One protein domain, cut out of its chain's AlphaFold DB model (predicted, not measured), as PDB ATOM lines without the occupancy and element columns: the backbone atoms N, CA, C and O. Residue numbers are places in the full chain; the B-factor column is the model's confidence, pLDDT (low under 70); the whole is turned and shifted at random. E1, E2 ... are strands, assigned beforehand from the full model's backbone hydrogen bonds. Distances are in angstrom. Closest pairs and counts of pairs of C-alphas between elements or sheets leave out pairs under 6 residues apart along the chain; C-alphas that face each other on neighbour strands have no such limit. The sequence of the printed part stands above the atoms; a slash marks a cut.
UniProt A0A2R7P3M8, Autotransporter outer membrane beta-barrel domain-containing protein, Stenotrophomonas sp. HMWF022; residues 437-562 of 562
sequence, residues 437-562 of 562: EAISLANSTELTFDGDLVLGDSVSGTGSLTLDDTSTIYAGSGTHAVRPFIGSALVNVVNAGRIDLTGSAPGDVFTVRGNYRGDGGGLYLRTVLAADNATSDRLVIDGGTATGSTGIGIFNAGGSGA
ATOM      1  N   GLU A 437      34.963  40.729  16.939       98.81
ATOM      2  CA  GLU A 437      33.588  40.844  17.444       98.81
ATOM      3  C   GLU A 437      32.899  42.105  16.913       98.81
ATOM      4  O   GLU A 437      31.674  42.140  16.734       98.81
ATOM      5  N   ALA A 438      33.666  43.160  16.634       98.88
ATOM      6  CA  ALA A 438      33.135  44.417  16.126       98.88
ATOM      7  C   ALA A 438      34.002  45.014  15.013       98.88
ATOM      8  O   ALA A 438      35.068  45.574  15.262       98.88
ATOM      9  N   ILE A 439      33.474  45.003  13.785       98.94
ATOM     10  CA  ILE A 439      34.078  45.684  12.637       98.94
ATOM     11  C   ILE A 439      33.251  46.912  12.245       98.94
ATOM     12  O   ILE A 439      32.036  46.828  12.039       98.94
ATOM     13  N   SER A 440      33.906  48.065  12.086       98.88
ATOM     14  CA  SER A 440      33.266  49.291  11.585       98.88
ATOM     15  C   SER A 440      33.995  49.883  10.385       98.88
ATOM     16  O   SER A 440      35.209  50.060  10.442       98.88
ATOM     17  N   LEU A 441      33.246  50.230   9.335       98.88
ATOM     18  CA  LEU A 441      33.738  50.897   8.130       98.88
ATOM     19  C   LEU A 441      33.248  52.347   8.118       98.88
ATOM     20  O   LEU A 441      32.040  52.586   8.173       98.88
ATOM     21  N   ALA A 442      34.182  53.292   8.048       98.81
ATOM     22  CA  ALA A 442      33.890  54.718   8.060       98.81
ATOM     23  C   ALA A 442      34.692  55.503   7.012       98.81
ATOM     24  O   ALA A 442      35.711  55.033   6.496       98.81
ATOM     25  N   ASN A 443      34.273  56.742   6.751       98.38
ATOM     26  CA  ASN A 443      35.023  57.756   6.009       98.38
ATOM     27  C   ASN A 443      35.485  57.287   4.617       98.38
ATOM     28  O   ASN A 443      36.674  57.301   4.319       98.38
ATOM     29  N   SER A 444      34.558  56.892   3.743       98.44
ATOM     30  CA  SER A 444      34.842  56.413   2.377       98.44
ATOM     31  C   SER A 444      35.690  55.137   2.327       98.44
ATOM     32  O   SER A 444      36.521  54.963   1.431       98.44
ATOM     33  N   THR A 445      35.492  54.239   3.294       98.88
ATOM     34  CA  THR A 445      36.110  52.911   3.268       98.88
ATOM     35  C   THR A 445      35.479  52.058   2.166       98.88
ATOM     36  O   THR A 445      34.261  52.006   2.023       98.88
ATOM     37  N   GLU A 446      36.313  51.371   1.391       98.75
ATOM     38  CA  GLU A 446      35.936  50.500   0.279       98.75
ATOM     39  C   GLU A 446      36.580  49.120   0.477       98.75
ATOM     40  O   GLU A 446      37.791  48.966   0.301       98.75
ATOM     41  N   LEU A 447      35.785  48.107   0.838       98.50
ATOM     42  CA  LEU A 447      36.280  46.737   1.026       98.50
ATOM     43  C   LEU A 447      35.722  45.786  -0.035       98.50
ATOM     44  O   LEU A 447      34.509  45.699  -0.229       98.50
ATOM     45  N   THR A 448      36.602  45.044  -0.710       97.81
ATOM     46  CA  THR A 448      36.234  44.029  -1.707       97.81
ATOM     47  C   THR A 448      36.306  42.624  -1.128       97.81
ATOM     48  O   THR A 448      37.368  42.178  -0.686       97.81
ATOM     49  N   PHE A 449      35.180  41.915  -1.195       97.62
ATOM     50  CA  PHE A 449      35.045  40.522  -0.799       97.62
ATOM     51  C   PHE A 449      35.685  39.586  -1.820       97.62
ATOM     52  O   PHE A 449      35.399  39.638  -3.011       97.62
ATOM     53  N   ASP A 450      36.567  38.731  -1.321       95.25
ATOM     54  CA  ASP A 450      37.231  37.633  -2.028       95.25
ATOM     55  C   ASP A 450      36.937  36.269  -1.375       95.25
ATOM     56  O   ASP A 450      37.267  35.219  -1.919       95.25
ATOM     57  N   GLY A 451      36.269  36.291  -0.222       96.56
ATOM     58  CA  GLY A 451      35.846  35.149   0.572       96.56
ATOM     59  C   GLY A 451      34.842  35.595   1.633       96.56
ATOM     60  O   GLY A 451      34.302  36.700   1.554       96.56
ATOM     61  N   ASP A 452      34.575  34.729   2.603       98.06
ATOM     62  CA  ASP A 452      33.665  35.045   3.703       98.06
ATOM     63  C   ASP A 452      34.380  35.880   4.774       98.06
ATOM     64  O   ASP A 452      35.521  35.593   5.129       98.06
ATOM     65  N   LEU A 453      33.685  36.876   5.321       98.69
ATOM     66  CA  LEU A 453      34.073  37.556   6.552       98.69
ATOM     67  C   LEU A 453      33.473  36.785   7.732       98.69
ATOM     68  O   LEU A 453      32.247  36.739   7.895       98.69
ATOM     69  N   VAL A 454      34.337  36.160   8.528       98.62
ATOM     70  CA  VAL A 454      33.947  35.410   9.726       98.62
ATOM     71  C   VAL A 454      34.125  36.315  10.940       98.62
ATOM     72  O   VAL A 454      35.213  36.836  11.157       98.62
ATOM     73  N   LEU A 455      33.047  36.524  11.694       98.81
ATOM     74  CA  LEU A 455      33.032  37.379  12.879       98.81
ATOM     75  C   LEU A 455      32.917  36.558  14.159       98.81
ATOM     76  O   LEU A 455      32.160  35.580  14.208       98.81
ATOM     77  N   GLY A 456      33.591  37.038  15.194       98.56
ATOM     78  CA  GLY A 456      33.765  36.342  16.456       98.56
ATOM     79  C   GLY A 456      34.810  35.230  16.400       98.56
ATOM     80  O   GLY A 456      35.314  34.888  15.328       98.56
ATOM     81  N   ASP A 457      35.055  34.631  17.555       98.00
ATOM     82  CA  ASP A 457      36.040  33.576  17.783       98.00
ATOM     83  C   ASP A 457      35.374  32.301  18.360       98.00
ATOM     84  O   ASP A 457      34.152  32.107  18.305       98.00
ATOM     85  N   SER A 458      36.169  31.394  18.935       97.25
ATOM     86  CA  SER A 458      35.666  30.157  19.556       97.25
ATOM     87  C   SER A 458      34.904  30.334  20.883       97.25
ATOM     88  O   SER A 458      34.251  29.391  21.342       97.25
ATOM     89  N   VAL A 459      34.964  31.521  21.482       96.31
ATOM     90  CA  VAL A 459      34.400  31.920  22.776       96.31
ATOM     91  C   VAL A 459      33.195  32.853  22.585       96.31
ATOM     92  O   VAL A 459      32.093  32.518  23.029       96.31
ATOM     93  N   SER A 460      33.374  33.992  21.911       97.12
ATOM     94  CA  SER A 460      32.349  34.987  21.575       97.12
ATOM     95  C   SER A 460      31.366  34.458  20.520       97.12
ATOM     96  O   SER A 460      30.157  34.708  20.577       97.12
ATOM     97  N   GLY A 461      31.873  33.671  19.567       98.00
ATOM     98  CA  GLY A 461      31.118  32.933  18.562       98.00
ATOM     99  C   GLY A 461      30.483  33.746  17.439       98.00
ATOM    100  O   GLY A 461      30.002  33.144  16.476       98.00
ATOM    101  N   THR A 462      30.417  35.072  17.545       98.69
ATOM    102  CA  THR A 462      29.767  35.952  16.563       98.69
ATOM    103  C   THR A 462      30.246  37.395  16.702       98.69
ATOM    104  O   THR A 462      30.946  37.739  17.646       98.69
ATOM    105  N   GLY A 463      29.796  38.269  15.803       98.50
ATOM    106  CA  GLY A 463      30.086  39.691  15.892       98.50
ATOM    107  C   GLY A 463      29.160  40.580  15.073       98.50
ATOM    108  O   GLY A 463      28.073  40.190  14.623       98.50
ATOM    109  N   SER A 464      29.604  41.817  14.897       98.81
ATOM    110  CA  SER A 464      28.884  42.866  14.189       98.81
ATOM    111  C   SER A 464      29.734  43.537  13.116       98.81
ATOM    112  O   SER A 464      30.940  43.708  13.266       98.81
ATOM    113  N   LEU A 465      29.069  43.942  12.034       98.88
ATOM    114  CA  LEU A 465      29.642  44.743  10.961       98.88
ATOM    115  C   LEU A 465      28.778  45.988  10.757       98.88
ATOM    116  O   LEU A 465      27.592  45.880  10.447       98.88
ATOM    117  N   THR A 466      29.372  47.169  10.910       98.88
ATOM    118  CA  THR A 466      28.685  48.454  10.710       98.88
ATOM    119  C   THR A 466      29.337  49.244   9.587       98.88
ATOM    120  O   THR A 466      30.554  49.402   9.571       98.88
ATOM    121  N   LEU A 467      28.529  49.759   8.662       98.62
ATOM    122  CA  LEU A 467      28.963  50.635   7.575       98.62
ATOM    123  C   LEU A 467      28.343  52.016   7.766       98.62
ATOM    124  O   LEU A 467      27.118  52.107   7.891       98.62
ATOM    125  N   ASP A 468      29.163  53.066   7.731       98.69
ATOM    126  CA  ASP A 468      28.676  54.443   7.616       98.69
ATOM    127  C   ASP A 468      28.117  54.746   6.214       98.69
ATOM    128  O   ASP A 468      28.257  53.950   5.284       98.69
ATOM    129  N   ASP A 469      27.485  55.908   6.059       98.50
ATOM    130  CA  ASP A 469      26.818  56.345   4.826       98.50
ATOM    131  C   ASP A 469      27.769  56.678   3.665       98.50
ATOM    132  O   ASP A 469      27.328  56.851   2.527       98.50
ATOM    133  N   THR A 470      29.077  56.720   3.924       98.62
ATOM    134  CA  THR A 470      30.103  57.008   2.917       98.62
ATOM    135  C   THR A 470      30.846  55.762   2.433       98.62
ATOM    136  O   THR A 470      31.512  55.811   1.398       98.62
ATOM    137  N   SER A 471      30.736  54.642   3.148       98.81
ATOM    138  CA  SER A 471      31.507  53.426   2.886       98.81
ATOM    139  C   SER A 471      30.806  52.464   1.923       98.81
ATOM    140  O   SER A 471      29.578  52.417   1.817       98.81
ATOM    141  N   THR A 472      31.601  51.669   1.206       98.81
ATOM    142  CA  THR A 472      31.131  50.687   0.222       98.81
ATOM    143  C   THR A 472      31.733  49.304   0.473       98.81
ATOM    144  O   THR A 472      32.943  49.147   0.620       98.81
ATOM    145  N   ILE A 473      30.889  48.276   0.456       98.50
ATOM    146  CA  ILE A 473      31.291  46.876   0.313       98.50
ATOM    147  C   ILE A 473      31.079  46.453  -1.138       98.50
ATOM    148  O   ILE A 473      29.970  46.564  -1.658       98.50
ATOM    149  N   TYR A 474      32.119  45.910  -1.767       98.31
ATOM    150  CA  TYR A 474      32.039  45.259  -3.071       98.31
ATOM    151  C   TYR A 474      31.985  43.744  -2.883       98.31
ATOM    152  O   TYR A 474      32.966  43.140  -2.457       98.31
ATOM    153  N   ALA A 475      30.853  43.133  -3.218       96.75
ATOM    154  CA  ALA A 475      30.615  41.691  -3.114       96.75
ATOM    155  C   ALA A 475      30.204  41.058  -4.457       96.75
ATOM    156  O   ALA A 475      29.711  39.932  -4.491       96.75
ATOM    157  N   GLY A 476      30.376  41.789  -5.563       90.06
ATOM    158  CA  GLY A 476      30.092  41.305  -6.912       90.06
ATOM    159  C   GLY A 476      31.322  40.669  -7.541       90.06
ATOM    160  O   GLY A 476      32.159  41.403  -8.061       90.06
ATOM    161  N   SER A 477      31.464  39.345  -7.440       89.38
ATOM    162  CA  SER A 477      32.355  38.456  -8.222       89.38
ATOM    163  C   SER A 477      32.341  37.034  -7.635       89.38
ATOM    164  O   SER A 477      33.387  36.408  -7.455       89.38
ATOM    165  N   GLY A 478      31.162  36.506  -7.314       92.19
ATOM    166  CA  GLY A 478      31.024  35.188  -6.708       92.19
ATOM    167  C   GLY A 478      29.979  35.118  -5.605       92.19
ATOM    168  O   GLY A 478      28.972  35.825  -5.592       92.19
ATOM    169  N   THR A 479      30.196  34.172  -4.695       96.19
ATOM    170  CA  THR A 479      29.362  33.970  -3.511       96.19
ATOM    171  C   THR A 479      30.201  34.235  -2.277       96.19
ATOM    172  O   THR A 479      31.183  33.536  -2.044       96.19
ATOM    173  N   HIS A 480      29.784  35.224  -1.498       97.38
ATOM    174  CA  HIS A 480      30.470  35.664  -0.291       97.38
ATOM    175  C   HIS A 480      29.472  35.796   0.855       97.38
ATOM    176  O   HIS A 480      28.266  35.961   0.632       97.38
ATOM    177  N   ALA A 481      29.960  35.749   2.087       98.31
ATOM    178  CA  ALA A 481      29.122  35.928   3.259       98.31
ATOM    179  C   ALA A 481      29.772  36.771   4.356       98.31
ATOM    180  O   ALA A 481      30.989  36.800   4.499       98.31
ATOM    181  N   VAL A 482      28.928  37.386   5.182       98.81
ATOM    182  CA  VAL A 482      29.265  37.740   6.564       98.81
ATOM    183  C   VAL A 482      28.606  36.695   7.448       98.81
ATOM    184  O   VAL A 482      27.385  36.500   7.388       98.81
ATOM    185  N   ARG A 483      29.408  35.977   8.229       98.62
ATOM    186  CA  ARG A 483      28.936  34.845   9.028       98.62
ATOM    187  C   ARG A 483      29.583  34.806  10.409       98.62
ATOM    188  O   ARG A 483      30.684  35.318  10.568       98.62
ATOM    189  N   PRO A 484      28.915  34.192  11.394       98.62
ATOM    190  CA  PRO A 484      29.508  33.983  12.705       98.62
ATOM    191  C   PRO A 484      30.545  32.858  12.657       98.62
ATOM    192  O   PRO A 484      30.454  31.966  11.803       98.62
ATOM    193  N   PHE A 485      31.473  32.862  13.608       98.44
ATOM    194  CA  PHE A 485      32.388  31.751  13.857       98.44
ATOM    195  C   PHE A 485      31.628  30.480  14.259       98.44
ATOM    196  O   PHE A 485      31.778  29.420  13.643       98.44
ATOM    197  N   ILE A 486      30.730  30.586  15.243       97.88
ATOM    198  CA  ILE A 486      29.850  29.487  15.645       97.88
ATOM    199  C   ILE A 486      28.649  29.463  14.701       97.88
ATOM    200  O   ILE A 486      27.781  30.329  14.740       97.88
ATOM    201  N   GLY A 487      28.549  28.418  13.877       94.69
ATOM    202  CA  GLY A 487      27.537  28.327  12.816       94.69
ATOM    203  C   GLY A 487      26.065  28.342  13.263       94.69
ATOM    204  O   GLY A 487      25.194  28.483  12.407       94.69
ATOM    205  N   SER A 488      25.772  28.187  14.560       94.88
ATOM    206  CA  SER A 488      24.425  28.332  15.138       94.88
ATOM    207  C   SER A 488      24.118  29.734  15.674       94.88
ATOM    208  O   SER A 488      22.980  29.987  16.069       94.88
ATOM    209  N   ALA A 489      25.113  30.618  15.751       98.00
ATOM    210  CA  ALA A 489      24.929  32.010  16.137       98.00
ATOM    211  C   ALA A 489      24.439  32.851  14.943       98.00
ATOM    212  O   ALA A 489      24.198  32.335  13.851       98.00
ATOM    213  N   LEU A 490      24.268  34.155  15.161       98.44
ATOM    214  CA  LEU A 490      23.846  35.117  14.144       98.44
ATOM    215  C   LEU A 490      24.716  36.369  14.245       98.44
ATOM    216  O   LEU A 490      24.902  36.890  15.347       98.44
ATOM    217  N   VAL A 491      25.213  36.867  13.111       98.81
ATOM    218  CA  VAL A 491      25.877  38.184  13.051       98.81
ATOM    219  C   VAL A 491      24.860  39.323  13.056       98.81
ATOM    220  O   VAL A 491      23.685  39.119  12.749       98.81
ATOM    221  N   ASN A 492      25.312  40.540  13.352       98.81
ATOM    222  CA  ASN A 492      24.518  41.754  13.163       98.81
ATOM    223  C   ASN A 492      25.186  42.675  12.138       98.81
ATOM    224  O   ASN A 492      26.272  43.192  12.384       98.81
ATOM    225  N   VAL A 493      24.528  42.910  11.004       98.88
ATOM    226  CA  VAL A 493      25.000  43.834   9.964       98.88
ATOM    227  C   VAL A 493      24.133  45.088   9.957       98.88
ATOM    228  O   VAL A 493      22.914  44.994   9.803       98.88
ATOM    229  N   VAL A 494      24.756  46.259  10.087       98.88
ATOM    230  CA  VAL A 494      24.104  47.571   9.972       98.88
ATOM    231  C   VAL A 494      24.661  48.299   8.753       98.88
ATOM    232  O   VAL A 494      25.856  48.570   8.681       98.88
ATOM    233  N   ASN A 495      23.793  48.613   7.793       98.69
ATOM    234  CA  ASN A 495      24.182  49.223   6.524       98.69
ATOM    235  C   ASN A 495      23.573  50.622   6.350       98.69
ATOM    236  O   ASN A 495      22.429  50.735   5.894       98.69
ATOM    237  N   ALA A 496      24.336  51.673   6.664       98.75
ATOM    238  CA  ALA A 496      24.035  53.039   6.222       98.75
ATOM    239  C   ALA A 496      24.677  53.362   4.857       98.75
ATOM    240  O   ALA A 496      24.213  54.262   4.162       98.75
ATOM    241  N   GLY A 497      25.710  52.610   4.461       98.56
ATOM    242  CA  GLY A 497      26.479  52.802   3.230       98.56
ATOM    243  C   GLY A 497      25.951  52.030   2.024       98.56
ATOM    244  O   GLY A 497      24.748  51.838   1.843       98.56
ATOM    245  N   ARG A 498      26.864  51.586   1.157       98.56
ATOM    246  CA  ARG A 498      26.549  50.842  -0.071       98.56
ATOM    247  C   ARG A 498      27.049  49.403   0.004       98.56
ATOM    248  O   ARG A 498      28.224  49.159   0.246       98.56
ATOM    249  N   ILE A 499      26.183  48.451  -0.325       98.69
ATOM    250  CA  ILE A 499      26.561  47.079  -0.678       98.69
ATOM    251  C   ILE A 499      26.385  46.931  -2.190       98.69
ATOM    252  O   ILE A 499      25.288  47.122  -2.715       98.69
ATOM    253  N   ASP A 500      27.467  46.624  -2.896       98.56
ATOM    254  CA  ASP A 500      27.521  46.575  -4.352       98.56
ATOM    255  C   ASP A 500      27.868  45.177  -4.867       98.56
ATOM    256  O   ASP A 500      28.987  44.692  -4.690       98.56
ATOM    257  N   LEU A 501      26.901  44.536  -5.524       98.38
ATOM    258  CA  LEU A 501      27.069  43.246  -6.191       98.38
ATOM    259  C   LEU A 501      27.203  43.398  -7.711       98.38
ATOM    260  O   LEU A 501      27.298  42.398  -8.402       98.38
ATOM    261  N   THR A 502      27.246  44.618  -8.256       95.88
ATOM    262  CA  THR A 502      27.176  44.875  -9.705       95.88
ATOM    263  C   THR A 502      28.464  44.541 -10.470       95.88
ATOM    264  O   THR A 502      28.853  45.308 -11.349       95.88
ATOM    265  N   GLY A 503      29.098  43.399 -10.185       86.31
ATOM    266  CA  GLY A 503      30.385  42.921 -10.696       86.31
ATOM    267  C   GLY A 503      30.461  42.765 -12.220       86.31
ATOM    268  O   GLY A 503      30.255  43.708 -12.980       86.31
ATOM    269  N   SER A 504      30.833  41.594 -12.738       87.06
ATOM    270  CA  SER A 504      30.998  41.409 -14.197       87.06
ATOM    271  C   SER A 504      29.793  40.753 -14.881       87.06
ATOM    272  O   SER A 504      29.513  41.054 -16.043       87.06
ATOM    273  N   ALA A 505      29.004  39.958 -14.161       92.06
ATOM    274  CA  ALA A 505      27.827  39.255 -14.666       92.06
ATOM    275  C   ALA A 505      26.754  39.169 -13.567       92.06
ATOM    276  O   ALA A 505      27.108  39.257 -12.400       92.06
ATOM    277  N   PRO A 506      25.460  39.033 -13.914       95.62
ATOM    278  CA  PRO A 506      24.433  38.755 -12.917       95.62
ATOM    279  C   PRO A 506      24.607  37.344 -12.334       95.62
ATOM    280  O   PRO A 506      25.005  36.420 -13.049       95.62
ATOM    281  N   GLY A 507      24.188  37.152 -11.087       96.56
ATOM    282  CA  GLY A 507      24.185  35.862 -10.392       96.56
ATOM    283  C   GLY A 507      25.043  35.815  -9.128       96.56
ATOM    284  O   GLY A 507      25.092  34.758  -8.495       96.56
ATOM    285  N   ASP A 508      25.673  36.927  -8.753       97.56
ATOM    286  CA  ASP A 508      26.466  37.048  -7.532       97.56
ATOM    287  C   ASP A 508      25.574  36.935  -6.283       97.56
ATOM    288  O   ASP A 508      24.394  37.300  -6.280       97.56
ATOM    289  N   VAL A 509      26.118  36.397  -5.191       98.06
ATOM    290  CA  VAL A 509      25.363  36.186  -3.948       98.06
ATOM    291  C   VAL A 509      26.144  36.719  -2.763       98.06
ATOM    292  O   VAL A 509      27.232  36.238  -2.460       98.06
ATOM    293  N   PHE A 510      25.541  37.645  -2.027       98.50
ATOM    294  CA  PHE A 510      26.053  38.098  -0.742       98.50
ATOM    295  C   PHE A 510      25.129  37.615   0.373       98.50
ATOM    296  O   PHE A 510      23.947  37.956   0.391       98.50
ATOM    297  N   THR A 511      25.640  36.793   1.286       98.69
ATOM    298  CA  THR A 511      24.846  36.202   2.371       98.69
ATOM    299  C   THR A 511      25.179  36.844   3.712       98.69
ATOM    300  O   THR A 511      26.326  36.847   4.138       98.69
ATOM    301  N   VAL A 512      24.173  37.315   4.436       98.81
ATOM    302  CA  VAL A 512      24.276  37.672   5.852       98.81
ATOM    303  C   VAL A 512      23.662  36.532   6.656       98.81
ATOM    304  O   VAL A 512      22.443  36.363   6.657       98.81
ATOM    305  N   ARG A 513      24.493  35.735   7.337       98.62
ATOM    306  CA  ARG A 513      24.020  34.685   8.261       98.62
ATOM    307  C   ARG A 513      23.685  35.287   9.620       98.62
ATOM    308  O   ARG A 513      24.410  35.111  10.598       98.62
ATOM    309  N   GLY A 514      22.633  36.091   9.650       98.50
ATOM    310  CA  GLY A 514      22.320  36.906  10.806       98.50
ATOM    311  C   GLY A 514      21.268  37.964  10.544       98.50
ATOM    312  O   GLY A 514      20.516  37.903   9.572       98.50
ATOM    313  N   ASN A 515      21.206  38.937  11.444       98.75
ATOM    314  CA  ASN A 515      20.333  40.088  11.300       98.75
ATOM    315  C   ASN A 515      20.951  41.108  10.346       98.75
ATOM    316  O   ASN A 515      22.136  41.432  10.440       98.75
ATOM    317  N   TYR A 516      20.117  41.658   9.474       98.75
ATOM    318  CA  TYR A 516      20.450  42.768   8.599       98.75
ATOM    319  C   TYR A 516      19.540  43.952   8.919       98.75
ATOM    320  O   TYR A 516      18.313  43.862   8.821       98.75
ATOM    321  N   ARG A 517      20.138  45.083   9.284       98.69
ATOM    322  CA  ARG A 517      19.441  46.353   9.463       98.69
ATOM    323  C   ARG A 517      19.927  47.353   8.422       98.69
ATOM    324  O   ARG A 517      21.076  47.787   8.458       98.69
ATOM    325  N   GLY A 518      19.032  47.767   7.535       98.56
ATOM    326  CA  GLY A 518      19.263  48.927   6.681       98.56
ATOM    327  C   GLY A 518      19.074  50.226   7.463       98.56
ATOM    328  O   GLY A 518      18.059  50.390   8.140       98.56
ATOM    329  N   ASP A 519      20.009  51.162   7.356       98.31
ATOM    330  CA  ASP A 519      19.943  52.480   8.005       98.31
ATOM    331  C   ASP A 519      19.967  53.610   6.963       98.31
ATOM    332  O   ASP A 519      20.668  54.604   7.093       98.31
ATOM    333  N   GLY A 520      19.214  53.421   5.872       96.50
ATOM    334  CA  GLY A 520      19.170  54.344   4.733       96.50
ATOM    335  C   GLY A 520      20.179  54.025   3.623       96.50
ATOM    336  O   GLY A 520      20.183  54.709   2.602       96.50
ATOM    337  N   GLY A 521      20.980  52.968   3.791       96.25
ATOM    338  CA  GLY A 521      21.978  52.532   2.815       96.25
ATOM    339  C   GLY A 521      21.410  51.960   1.514       96.25
ATOM    340  O   GLY A 521      20.208  51.731   1.367       96.25
ATOM    341  N   GLY A 522      22.295  51.702   0.552       98.06
ATOM    342  CA  GLY A 522      21.975  51.162  -0.769       98.06
ATOM    343  C   GLY A 522      22.425  49.713  -0.974       98.06
ATOM    344  O   GLY A 522      23.486  49.311  -0.503       98.06
ATOM    345  N   LEU A 523      21.645  48.951  -1.737       98.56
ATOM    346  CA  LEU A 523      21.981  47.640  -2.290       98.56
ATOM    347  C   LEU A 523      21.937  47.726  -3.818       98.56
ATOM    348  O   LEU A 523      20.907  48.074  -4.389       98.56
ATOM    349  N   TYR A 524      23.041  47.408  -4.479       98.50
ATOM    350  CA  TYR A 524      23.176  47.512  -5.929       98.50
ATOM    351  C   TYR A 524      23.318  46.114  -6.519       98.50
ATOM    352  O   TYR A 524      24.226  45.378  -6.143       98.50
ATOM    353  N   LEU A 525      22.411  45.751  -7.427       98.44
ATOM    354  CA  LEU A 525      22.318  44.418  -8.022       98.44
ATOM    355  C   LEU A 525      22.337  44.518  -9.544       98.44
ATOM    356  O   LEU A 525      21.725  45.412 -10.130       98.44
ATOM    357  N   ARG A 526      22.998  43.571 -10.196       97.50
ATOM    358  CA  ARG A 526      22.917  43.321 -11.628       97.50
ATOM    359  C   ARG A 526      21.910  42.208 -11.887       97.50
ATOM    360  O   ARG A 526      22.000  41.104 -11.354       97.50
ATOM    361  N   THR A 527      20.949  42.497 -12.753       97.00
ATOM    362  CA  THR A 527      19.820  41.603 -13.020       97.00
ATOM    363  C   THR A 527      19.518  41.573 -14.507       97.00
ATOM    364  O   THR A 527      19.441  42.616 -15.151       97.00
ATOM    365  N   VAL A 528      19.292  40.387 -15.066       97.56
ATOM    366  CA  VAL A 528      18.622  40.263 -16.363       97.56
ATOM    367  C   VAL A 528      17.142  40.574 -16.141       97.56
ATOM    368  O   VAL A 528      16.429  39.774 -15.546       97.56
ATOM    369  N   LEU A 529      16.660  41.741 -16.579       95.94
ATOM    370  CA  LEU A 529      15.240  42.086 -16.448       95.94
ATOM    371  C   LEU A 529      14.391  41.285 -17.452       95.94
ATOM    372  O   LEU A 529      14.296  41.654 -18.624       95.94
ATOM    373  N   ALA A 530      13.800  40.181 -16.997       95.00
ATOM    374  CA  ALA A 530      12.926  39.291 -17.767       95.00
ATOM    375  C   ALA A 530      11.865  38.649 -16.840       95.00
ATOM    376  O   ALA A 530      11.548  39.210 -15.792       95.00
ATOM    377  N   ALA A 531      11.303  37.502 -17.230       94.56
ATOM    378  CA  ALA A 531      10.356  36.733 -16.418       94.56
ATOM    379  C   ALA A 531      11.009  36.085 -15.173       94.56
ATOM    380  O   ALA A 531      12.220  36.171 -14.964       94.56
ATOM    381  N   ASP A 532      10.204  35.395 -14.359       94.50
ATOM    382  CA  ASP A 532      10.670  34.641 -13.190       94.50
ATOM    383  C   ASP A 532      11.844  33.703 -13.531       94.50
ATOM    384  O   ASP A 532      11.899  33.100 -14.605       94.50
ATOM    385  N   ASN A 533      12.762  33.526 -12.575       91.19
ATOM    386  CA  ASN A 533      14.029  32.790 -12.718       91.19
ATOM    387  C   ASN A 533      15.086  33.467 -13.605       91.19
ATOM    388  O   ASN A 533      16.123  32.855 -13.879       91.19
ATOM    389  N   ALA A 534      14.873  34.716 -14.028       95.88
ATOM    390  CA  ALA A 534      15.938  35.492 -14.642       95.88
ATOM    391  C   ALA A 534      17.141  35.619 -13.695       95.88
ATOM    392  O   ALA A 534      16.999  35.790 -12.480       95.88
ATOM    393  N   THR A 535      18.347  35.516 -14.255       96.50
ATOM    394  CA  THR A 535      19.580  35.594 -13.473       96.50
ATOM    395  C   THR A 535      19.705  36.975 -12.836       96.50
ATOM    396  O   THR A 535      19.649  37.999 -13.519       96.50
ATOM    397  N   SER A 536      19.889  36.995 -11.522       97.19
ATOM    398  CA  SER A 536      20.037  38.204 -10.723       97.19
ATOM    399  C   SER A 536      21.050  37.967  -9.631       97.19
ATOM    400  O   SER A 536      21.090  36.874  -9.054       97.19
ATOM    401  N   ASP A 537      21.775  39.022  -9.293       98.50
ATOM    402  CA  ASP A 537      22.468  39.090  -8.018       98.50
ATOM    403  C   ASP A 537      21.465  39.054  -6.862       98.50
ATOM    404  O   ASP A 537      20.292  39.428  -7.022       98.50
ATOM    405  N   ARG A 538      21.915  38.591  -5.691       97.81
ATOM    406  CA  ARG A 538      21.072  38.422  -4.502       97.81
ATOM    407  C   ARG A 538      21.797  38.809  -3.219       97.81
ATOM    408  O   ARG A 538      22.867  38.286  -2.926       97.81
ATOM    409  N   LEU A 539      21.130  39.615  -2.396       98.19
ATOM    410  CA  LEU A 539      21.369  39.640  -0.954       98.19
ATOM    411  C   LEU A 539      20.522  38.534  -0.308       98.19
ATOM    412  O   LEU A 539      19.306  38.503  -0.494       98.19
ATOM    413  N   VAL A 540      21.150  37.636   0.443       98.50
ATOM    414  CA  VAL A 540      20.482  36.562   1.190       98.50
ATOM    415  C   VAL A 540      20.626  36.846   2.677       98.50
ATOM    416  O   VAL A 540      21.734  37.034   3.162       98.50
ATOM    417  N   ILE A 541      19.516  36.856   3.407       98.50
ATOM    418  CA  ILE A 541      19.507  36.962   4.868       98.50
ATOM    419  C   ILE A 541      19.105  35.586   5.392       98.50
ATOM    420  O   ILE A 541      17.984  35.137   5.153       98.50
ATOM    421  N   ASP A 542      20.047  34.898   6.027       98.00
ATOM    422  CA  ASP A 542      19.929  33.496   6.433       98.00
ATOM    423  C   ASP A 542      19.847  33.390   7.963       98.00
ATOM    424  O   ASP A 542      20.702  33.907   8.680       98.00
ATOM    425  N   GLY A 543      18.784  32.761   8.470       95.38
ATOM    426  CA  GLY A 543      18.533  32.537   9.901       95.38
ATOM    427  C   GLY A 543      18.097  33.754  10.735       95.38
ATOM    428  O   GLY A 543      17.479  33.561  11.781       95.38
ATOM    429  N   GLY A 544      18.382  34.987  10.300       95.81
ATOM    430  CA  GLY A 544      18.049  36.214  11.038       95.81
ATOM    431  C   GLY A 544      16.885  37.030  10.468       95.81
ATOM    432  O   GLY A 544      16.023  36.526   9.749       95.81
ATOM    433  N   THR A 545      16.845  38.318  10.824       97.69
ATOM    434  CA  THR A 545      15.772  39.253  10.442       97.69
ATOM    435  C   THR A 545      16.271  40.409   9.576       97.69
ATOM    436  O   THR A 545      17.392  40.882   9.743       97.69
ATOM    437  N   ALA A 546      15.415  40.885   8.667       97.88
ATOM    438  CA  ALA A 546      15.625  42.106   7.892       97.88
ATOM    439  C   ALA A 546      14.815  43.254   8.514       97.88
ATOM    440  O   ALA A 546      13.595  43.143   8.647       97.88
ATOM    441  N   THR A 547      15.467  44.353   8.891       98.44
ATOM    442  CA  THR A 547      14.811  45.522   9.507       98.44
ATOM    443  C   THR A 547      15.318  46.839   8.915       98.44
ATOM    444  O   THR A 547      16.317  46.871   8.198       98.44
ATOM    445  N   GLY A 548      14.635  47.946   9.222       98.00
ATOM    446  CA  GLY A 548      15.041  49.285   8.789       98.00
ATOM    447  C   GLY A 548      14.715  49.583   7.320       98.00
ATOM    448  O   GLY A 548      13.671  49.164   6.824       98.00
ATOM    449  N   SER A 549      15.574  50.352   6.643       97.94
ATOM    450  CA  SER A 549      15.372  50.767   5.247       97.94
ATOM    451  C   SER A 549      16.648  50.666   4.409       97.94
ATOM    452  O   SER A 549      17.720  51.084   4.845       97.94
ATOM    453  N   THR A 550      16.515  50.125   3.196       98.44
ATOM    454  CA  THR A 550      17.596  49.991   2.210       98.44
ATOM    455  C   THR A 550      17.052  50.329   0.827       98.44
ATOM    456  O   THR A 550      16.053  49.750   0.399       98.44
ATOM    457  N   GLY A 551      17.691  51.258   0.119       98.25
ATOM    458  CA  GLY A 551      17.385  51.532  -1.284       98.25
ATOM    459  C   GLY A 551      17.970  50.448  -2.186       98.25
ATOM    460  O   GLY A 551      19.109  50.043  -1.986       98.25
ATOM    461  N   ILE A 552      17.222  49.977  -3.185       98.19
ATOM    462  CA  ILE A 552      17.702  48.946  -4.120       98.19
ATOM    463  C   ILE A 552      17.876  49.554  -5.513       98.19
ATOM    464  O   ILE A 552      16.913  50.027  -6.116       98.19
ATOM    465  N   GLY A 553      19.107  49.530  -6.023       97.75
ATOM    466  CA  GLY A 553      19.455  49.918  -7.387       97.75
ATOM    467  C   GLY A 553      19.637  48.688  -8.272       97.75
ATOM    468  O   GLY A 553      20.478  47.841  -7.980       97.75
ATOM    469  N   ILE A 554      18.875  48.596  -9.363       97.25
ATOM    470  CA  ILE A 554      18.955  47.475 -10.309       97.25
ATOM    471  C   ILE A 554      19.625  47.917 -11.610       97.25
ATOM    472  O   ILE A 554      19.153  48.824 -12.297       97.25
ATOM    473  N   PHE A 555      20.702  47.228 -11.974       96.56
ATOM    474  CA  PHE A 555      21.437  47.399 -13.220       96.56
ATOM    475  C   PHE A 555      20.996  46.313 -14.192       96.56
ATOM    476  O   PHE A 555      21.317  45.136 -14.016       96.56
ATOM    477  N   ASN A 556      20.252  46.705 -15.227       96.00
ATOM    478  CA  ASN A 556      19.796  45.760 -16.238       96.00
ATOM    479  C   ASN A 556      20.984  45.197 -17.036       96.00
ATOM    480  O   ASN A 556      21.666  45.930 -17.750       96.00
ATOM    481  N   ALA A 557      21.182  43.885 -16.979       95.81
ATOM    482  CA  ALA A 557      22.190  43.150 -17.737       95.81
ATOM    483  C   ALA A 557      21.658  42.695 -19.109       95.81
ATOM    484  O   ALA A 557      21.757  41.525 -19.467       95.81
ATOM    485  N   GLY A 558      21.057  43.617 -19.869       94.25
ATOM    486  CA  GLY A 558      20.562  43.344 -21.226       94.25
ATOM    487  C   GLY A 558      19.224  42.597 -21.309       94.25
ATOM    488  O   GLY A 558      18.887  42.080 -22.371       94.25
ATOM    489  N   GLY A 559      18.451  42.545 -20.222       93.25
ATOM    490  CA  GLY A 559      17.089  42.015 -20.234       93.25
ATOM    491  C   GLY A 559      16.121  42.902 -21.025       93.25
ATOM    492  O   GLY A 559      16.239  44.130 -21.017       93.25
ATOM    493  N   SER A 560      15.166  42.275 -21.714       93.31
ATOM    494  CA  SER A 560      14.191  42.932 -22.595       93.31
ATOM    495  C   SER A 560      12.865  43.300 -21.921       93.31
ATOM    496  O   SER A 560      11.997  43.868 -22.581       93.31
ATOM    497  N   GLY A 561      12.694  42.979 -20.636       88.25
ATOM    498  CA  GLY A 561      11.392  42.974 -19.967       88.25
ATOM    499  C   GLY A 561      10.680  41.624 -20.113       88.25
ATOM    500  O   GLY A 561      11.010  40.842 -21.010       88.25
ATOM    501  N   ALA A 562       9.770  41.349 -19.175       70.69
ATOM    502  CA  ALA A 562       8.963  40.128 -19.119       70.69
ATOM    503  C   ALA A 562       7.849  40.108 -20.174       70.69
ATOM    504  O   ALA A 562       7.255  41.185 -20.422       70.69
TER     505      ALA A 562
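AT A GLANCE: This is residues 437 to 562 of the 562 residues of the protein "Autotransporter outer membrane beta-barrel domain-containing protein" of Stenotrophomonas sp. HMWF022 (UniProt A0A2R7P3M8). The chain is wound in stacked turns as a three-walled solenoid, roughly a triangle in cross-section. E1, E4, E7 and the parts of E10 and E12 before their bends lie side by side in one wall, E2, E5, E8 and the parts after the bends in the second, and E3, E6, E9 and E11 in the third. The first two walls are one branched sheet, in which the neighbour strands are parallel; the third is a parallel sheet in the order E3, E6, E9, E11. The printed part has 126 residues, with no named helix and twelve named strands, E1 to E12 along the chain, and its class is all strand. It is compact, with a radius of gyration of the C-alphas of 14.6 A, and elongated, spanning 50 by 31 by 26 A.

HOW THE PARTS SIT: E1, residues 438 to 442, is an edge strand and the parallel neighbour of E4, residues 464 to 467, with N 439 and O 464 2.9 A apart. E7, residues 491 to 495, lies on the other side of E4, with N 465 and O 492 2.9 A apart. E2, residues 446 to 448, is an edge strand and the parallel neighbour of E5, residues 472 to 474, with N 447 and O 472 3.0 A apart. E8, residues 498 to 500, lies on the other side of E5, with N 473 and O 498 2.8 A apart. E10, residues 514 to 527, bends by 108 degrees at residue 519; E7 and E8 lie on one side of it, with N 493 and O 515 2.9 A and N 499 and O 522 2.8 A apart. On its other side is E12, residues 546 to 556, an edge strand that bends by 88 degrees at residue 549, with N 523 and O 551 2.8 A apart. This branched sheet is twisted. In the other sheet, E3, residues 453 to 455, pairs with E6, residues 479 to 484, N 453 and O 481 being 2.8 A apart. E6 pairs in turn with E9, residues 509 to 512, by N 480 and O 509 at 2.9 A, and E9 with E11, residues 538 to 541, by N 510 and O 538 at 2.9 A. The two sheets form a sandwich, two sheets face to face, with 47 pairs of C-alphas within 10 A and best planes 16 degrees apart.

IN THESE COORDINATES: E1 begins at C-alpha 438, (33.135, 44.417, 16.126), and is 13.1 A long. E6 measures 16.2 A, E10 24.4 A and E12 24.8 A. The bend of E10 is at C-alpha 519, (19.943, 52.480, 8.005), and E12 ends at C-alpha 556, (19.796, 45.760, -16.238).

THE WHOLE: The C-alphas of Val 459 and Ser 560, the two farthest apart, are 50.9 A apart. The printed part has no cut, no link is long, and residue 562 is the chain's last. The mean pLDDT of the printed part is 97.0, and no printed residue is under 70.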